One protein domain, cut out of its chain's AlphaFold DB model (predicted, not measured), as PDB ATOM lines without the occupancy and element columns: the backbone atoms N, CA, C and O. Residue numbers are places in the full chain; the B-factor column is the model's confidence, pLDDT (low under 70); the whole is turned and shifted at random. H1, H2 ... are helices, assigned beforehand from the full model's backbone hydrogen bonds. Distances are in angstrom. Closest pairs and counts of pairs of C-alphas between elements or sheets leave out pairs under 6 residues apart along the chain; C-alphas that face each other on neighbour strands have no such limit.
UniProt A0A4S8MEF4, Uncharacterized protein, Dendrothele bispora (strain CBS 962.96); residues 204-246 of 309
ATOM      1  N   TRP A 204      21.158 -10.382  37.428       73.69
ATOM      2  CA  TRP A 204      20.471  -9.562  36.423       73.69
ATOM      3  C   TRP A 204      21.195  -9.517  35.076       73.69
ATOM      4  O   TRP A 204      20.548  -9.455  34.039       73.69
ATOM      5  N   ALA A 205      22.526  -9.624  35.088       76.06
ATOM      6  CA  ALA A 205      23.330  -9.789  33.884       76.06
ATOM      7  C   ALA A 205      22.838 -10.945  32.988       76.06
ATOM      8  O   ALA A 205      22.666 -10.729  31.795       76.06
ATOM      9  N   PHE A 206      22.522 -12.124  33.542       80.00
ATOM     10  CA  PHE A 206      21.994 -13.253  32.759       80.00
ATOM     11  C   PHE A 206      20.595 -12.998  32.221       80.00
ATOM     12  O   PHE A 206      20.287 -13.413  31.111       80.00
ATOM     13  N   VAL A 207      19.749 -12.323  32.999       80.06
ATOM     14  CA  VAL A 207      18.389 -11.977  32.571       80.06
ATOM     15  C   VAL A 207      18.449 -10.995  31.400       80.06
ATOM     16  O   VAL A 207      17.760 -11.187  30.402       80.06
ATOM     17  N   LEU A 208      19.321  -9.985  31.476       83.56
ATOM     18  CA  LEU A 208      19.563  -9.068  30.362       83.56
ATOM     19  C   LEU A 208      20.149  -9.790  29.144       83.56
ATOM     20  O   LEU A 208      19.655  -9.584  28.038       83.56
ATOM     21  N   ASP A 209      21.162 -10.640  29.336       83.75
ATOM     22  CA  ASP A 209      21.782 -11.402  28.245       83.75
ATOM     23  C   ASP A 209      20.759 -12.316  27.551       83.75
ATOM     24  O   ASP A 209      20.708 -12.367  26.321       83.75
ATOM     25  N   TYR A 210      19.890 -12.967  28.330       89.62
ATOM     26  CA  TYR A 210      18.759 -13.742  27.822       89.62
ATOM     27  C   TYR A 210      17.822 -12.882  26.984       89.62
ATOM     28  O   TYR A 210      17.521 -13.235  25.846       89.62
ATOM     29  N   HIS A 211      17.380 -11.737  27.508       87.06
ATOM     30  CA  HIS A 211      16.441 -10.883  26.790       87.06
ATOM     31  C   HIS A 211      17.029 -10.299  25.506       87.06
ATOM     32  O   HIS A 211      16.308 -10.204  24.514       87.06
ATOM     33  N   TRP A 212      18.315  -9.943  25.487       86.62
ATOM     34  CA  TRP A 212      18.977  -9.488  24.264       86.62
ATOM     35  C   TRP A 212      19.075 -10.600  23.224       86.62
ATOM     36  O   TRP A 212      18.649 -10.390  22.091       86.62
ATOM     37  N   ALA A 213      19.542 -11.789  23.610       87.88
ATOM     38  CA  ALA A 213      19.631 -12.921  22.691       87.88
ATOM     39  C   ALA A 213      18.250 -13.344  22.156       87.88
ATOM     40  O   ALA A 213      18.089 -13.576  20.958       87.88
ATOM     41  N   TYR A 214      17.236 -13.368  23.025       88.62
ATOM     42  CA  TYR A 214      15.854 -13.671  22.654       88.62
ATOM     43  C   TYR A 214      15.288 -12.627  21.681       88.62
ATOM     44  O   TYR A 214      14.651 -12.969  20.686       88.62
ATOM     45  N   HIS A 215      15.544 -11.340  21.933       86.88
ATOM     46  CA  HIS A 215      15.090 -10.268  21.054       86.88
ATOM     47  C   HIS A 215      15.798 -10.305  19.692       86.88
ATOM     48  O   HIS A 215      15.155 -10.090  18.665       86.88
ATOM     49  N   ASP A 216      17.095 -10.608  19.654       87.19
ATOM     50  CA  ASP A 216      17.832 -10.767  18.400       87.19
ATOM     51  C   ASP A 216      17.311 -11.949  17.572       87.19
ATOM     52  O   ASP A 216      17.153 -11.803  16.359       87.19
ATOM     53  N   MET A 217      16.952 -13.069  18.211       88.38
ATOM     54  CA  MET A 217      16.238 -14.166  17.545       88.38
ATOM     55  C   MET A 217      14.893 -13.711  16.973       88.38
ATOM     56  O   MET A 217      14.658 -13.889  15.782       88.38
ATOM     57  N   CYS A 218      14.060 -13.028  17.767       88.12
ATOM     58  CA  CYS A 218      12.777 -12.506  17.281       88.12
ATOM     59  C   CYS A 218      12.968 -11.573  16.074       88.12
ATOM     60  O   CYS A 218      12.177 -11.581  15.137       88.12
ATOM     61  N   ARG A 219      14.037 -10.767  16.046       88.44
ATOM     62  CA  ARG A 219      14.344  -9.905  14.893       88.44
ATOM     63  C   ARG A 219      14.726 -10.686  13.638       88.44
ATOM     64  O   ARG A 219      14.512 -10.161  12.547       88.44
ATOM     65  N   LEU A 220      15.333 -11.863  13.772       89.50
ATOM     66  CA  LEU A 220      15.617 -12.746  12.641       89.50
ATOM     67  C   LEU A 220      14.323 -13.385  12.140       89.50
ATOM     68  O   LEU A 220      14.007 -13.221  10.966       89.50
ATOM     69  N   ASP A 221      13.524 -13.957  13.039       89.94
ATOM     70  CA  ASP A 221      12.225 -14.549  12.700       89.94
ATOM     71  C   ASP A 221      11.296 -13.529  12.021       89.94
ATOM     72  O   ASP A 221      10.599 -13.851  11.059       89.94
ATOM     73  N   MET A 222      11.356 -12.257  12.445       89.94
ATOM     74  CA  MET A 222      10.595 -11.159  11.839       89.94
ATOM     75  C   MET A 222      10.921 -10.973  10.356       89.94
ATOM     76  O   MET A 222      10.030 -10.661   9.569       89.94
ATOM     77  N   LYS A 223      12.196 -11.123   9.974       86.50
ATOM     78  CA  LYS A 223      12.627 -10.975   8.576       86.50
ATOM     79  C   LYS A 223      12.096 -12.107   7.706       86.50
ATOM     80  O   LYS A 223      11.826 -11.879   6.532       86.50
ATOM     81  N   ASP A 224      11.919 -13.277   8.304       90.62
ATOM     82  CA  ASP A 224      11.419 -14.476   7.641       90.62
ATOM     83  C   ASP A 224       9.883 -14.606   7.738       90.62
ATOM     84  O   ASP A 224       9.295 -15.515   7.157       90.62
ATOM     85  N   GLY A 225       9.214 -13.679   8.439       91.75
ATOM     86  CA  GLY A 225       7.762 -13.668   8.624       91.75
ATOM     87  C   GLY A 225       7.246 -14.693   9.639       91.75
ATOM     88  O   GLY A 225       6.042 -14.957   9.677       91.75
ATOM     89  N   PHE A 226       8.124 -15.265  10.467       88.69
ATOM     90  CA  PHE A 226       7.753 -16.199  11.525       88.69
ATOM     91  C   PHE A 226       7.472 -15.444  12.832       88.69
ATOM     92  O   PHE A 226       8.310 -14.705  13.341       88.69
ATOM     93  N   TYR A 227       6.278 -15.642  13.391       90.38
ATOM     94  CA  TYR A 227       5.843 -15.013  14.652       90.38
ATOM     95  C   TYR A 227       5.340 -16.028  15.686       90.38
ATOM     96  O   TYR A 227       4.887 -15.662  16.782       90.38
ATOM     97  N   ASP A 228       5.395 -17.308  15.332       80.94
ATOM     98  CA  ASP A 228       5.035 -18.398  16.220       80.94
ATOM     99  C   ASP A 228       6.057 -18.435  17.365       80.94
ATOM    100  O   ASP A 228       7.247 -18.209  17.164       80.94
ATOM    101  N   CYS A 229       5.589 -18.642  18.597       80.25
ATOM    102  CA  CYS A 229       6.397 -18.664  19.831       80.25
ATOM    103  C   CYS A 229       6.870 -17.311  20.395       80.25
ATOM    104  O   CYS A 229       7.442 -17.297  21.485       80.25
ATOM    105  N   TRP A 230       6.561 -16.168  19.770       84.00
ATOM    106  CA  TRP A 230       6.898 -14.860  20.344       84.00
ATOM    107  C   TRP A 230       6.066 -14.600  21.606       84.00
ATOM    108  O   TRP A 230       4.906 -14.185  21.521       84.00
ATOM    109  N   GLY A 231       6.640 -14.878  22.772       77.06
ATOM    110  CA  GLY A 231       6.003 -14.747  24.085       77.06
ATOM    111  C   GLY A 231       6.155 -15.984  24.969       77.06
ATOM    112  O   GLY A 231       5.925 -15.889  26.172       77.06
ATOM    113  N   ALA A 232       6.570 -17.119  24.402       84.50
ATOM    114  CA  ALA A 232       6.995 -18.266  25.189       84.50
ATOM    115  C   ALA A 232       8.477 -18.093  25.570       84.50
ATOM    116  O   ALA A 232       9.285 -17.761  24.702       84.50
ATOM    117  N   PRO A 233       8.863 -18.310  26.840       83.56
ATOM    118  CA  PRO A 233      10.270 -18.355  27.208       83.56
ATOM    119  C   PRO A 233      11.000 -19.445  26.412       83.56
ATOM    120  O   PRO A 233      10.549 -20.593  26.383       83.56
ATOM    121  N   ASP A 234      12.138 -19.112  25.806       89.56
ATOM    122  CA  ASP A 234      13.014 -20.097  25.181       89.56
ATOM    123  C   ASP A 234      13.840 -20.782  26.279       89.56
ATOM    124  O   ASP A 234      14.875 -20.287  26.736       89.56
ATOM    125  N   ALA A 235      13.337 -21.927  26.743       88.44
ATOM    126  CA  ALA A 235      13.978 -22.718  27.786       88.44
ATOM    127  C   ALA A 235      15.393 -23.173  27.394       88.44
ATOM    128  O   ALA A 235      16.260 -23.281  28.260       88.44
ATOM    129  N   GLU A 236      15.645 -23.407  26.106       90.88
ATOM    130  CA  GLU A 236      16.950 -23.845  25.618       90.88
ATOM    131  C   GLU A 236      17.958 -22.699  25.636       90.88
ATOM    132  O   GLU A 236      19.085 -22.882  26.099       90.88
ATOM    133  N   LEU A 237      17.542 -21.504  25.213       87.62
ATOM    134  CA  LEU A 237      18.354 -20.294  25.319       87.62
ATOM    135  C   LEU A 237      18.686 -19.972  26.783       87.62
ATOM    136  O   LEU A 237      19.827 -19.639  27.107       87.62
ATOM    137  N   LEU A 238      17.706 -20.111  27.681       86.25
ATOM    138  CA  LEU A 238      17.913 -19.900  29.112       86.25
ATOM    139  C   LEU A 238      18.910 -20.917  29.694       86.25
ATOM    140  O   LEU A 238      19.817 -20.537  30.434       86.25
ATOM    141  N   LEU A 239      18.776 -22.199  29.337       87.94
ATOM    142  CA  LEU A 239      19.709 -23.248  29.758       87.94
ATOM    143  C   LEU A 239      21.123 -23.006  29.220       87.94
ATOM    144  O   LEU A 239      22.087 -23.223  29.952       87.94
ATOM    145  N   GLU A 240      21.257 -22.540  27.982       87.12
ATOM    146  CA  GLU A 240      22.555 -22.227  27.379       87.12
ATOM    147  C   GLU A 240      23.285 -21.114  28.144       87.12
ATOM    148  O   GLU A 240      24.457 -21.262  28.490       87.12
ATOM    149  N   LEU A 241      22.573 -20.048  28.510       83.12
ATOM    150  CA  LEU A 241      23.119 -18.947  29.312       83.12
ATOM    151  C   LEU A 241      23.502 -19.369  30.735       83.12
ATOM    152  O   LEU A 241      24.466 -18.845  31.295       83.12
ATOM    153  N   ILE A 242      22.780 -20.332  31.317       84.12
ATOM    154  CA  ILE A 242      23.113 -20.901  32.631       84.12
ATOM    155  C   ILE A 242      24.357 -21.798  32.545       84.12
ATOM    156  O   ILE A 242      25.203 -21.748  33.440       84.12
ATOM    157  N   ARG A 243      24.485 -22.618  31.491       85.06
ATOM    158  CA  ARG A 243      25.642 -23.515  31.283       85.06
ATOM    159  C   ARG A 243      26.914 -22.745  30.957       85.06
ATOM    160  O   ARG A 243      27.996 -23.121  31.410       85.06
ATOM    161  N   HIS A 244      26.777 -21.675  30.187       78.94
ATOM    162  CA  HIS A 244      27.872 -20.831  29.745       78.94
ATOM    163  C   HIS A 244      27.627 -19.411  30.224       78.94
ATOM    164  O   HIS A 244      27.311 -18.540  29.412       78.94
ATOM    165  N   PRO A 245      27.787 -19.160  31.538       67.81
ATOM    166  CA  PRO A 245      27.730 -17.807  32.029       67.81
ATOM    167  C   PRO A 245      28.807 -17.049  31.273       67.81
ATOM    168  O   PRO A 245      29.989 -17.367  31.438       67.81
ATOM    169  N   GLN A 246      28.410 -16.127  30.387       60.62
ATOM    170  CA  GLN A 246      29.384 -15.322  29.672       60.62
ATOM    171  C   GLN A 246      30.227 -14.669  30.751       60.62
ATOM    172  O   GLN A 246      29.790 -13.762  31.464       60.62
TER     173      GLN A 246
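This is residues 204 to 246 of the 309 residues of an uncharacterized protein of Dendrothele bispora (strain CBS 962.96) (UniProt A0A4S8MEF4). A long straight helix, H1, makes the length of the domain, and a loop of residues 225 to 234 folds back from its last residues to a short second helix, H2, which packs slantwise on residues 206 to 214 of H1. The two form an uneven helical hairpin, one arm much longer than the other. The printed part has 43 residues with two named helices, H1 then H2, and no named strand; the class is all helix. It is only just compact, close to loose, with a radius of gyration of the C-alphas of 10.9 A, and its outline is a rod of 31 by 14 by 14 A.

H1, residues 204 to 224, touches H2, residues 235 to 243, with residues 206 to 214 alone. Their closest C-alphas are those of Tyr 210 and Leu 238, 6.3 A apart. The two run opposite ways at a steep tilt of 42 degrees, and together they are a helical hairpin. Their centres are 12.5 A apart. In H2 every O i to N i+4 pair is within hydrogen-bond range, and in H1 16 of 17 are.

H1 begins at C-alpha 204, at (20.471, -9.562, 36.423), and ends at C-alpha 224, at (11.419, -14.476, 7.641), 30.6 A from first to last C-alpha. Residues 225 to 234 make the link. H2 runs 12.2 A from C-alpha 235 to C-alpha 243, the latter at (25.642, -23.515, 31.283). Residues 244 to 246 follow it.

The two C-alphas farthest apart are those of Gly 225 and Pro 245, at 31.0 A. The C-alphas of Trp 204 and Gln 246, the first and last printed residues, are 12.6 A apart. The printed part has no cut, and the link from H1 to H2, 10 residues, is short. The mean pLDDT of the printed part is 84.7, and residues 245 to 246 are under 70.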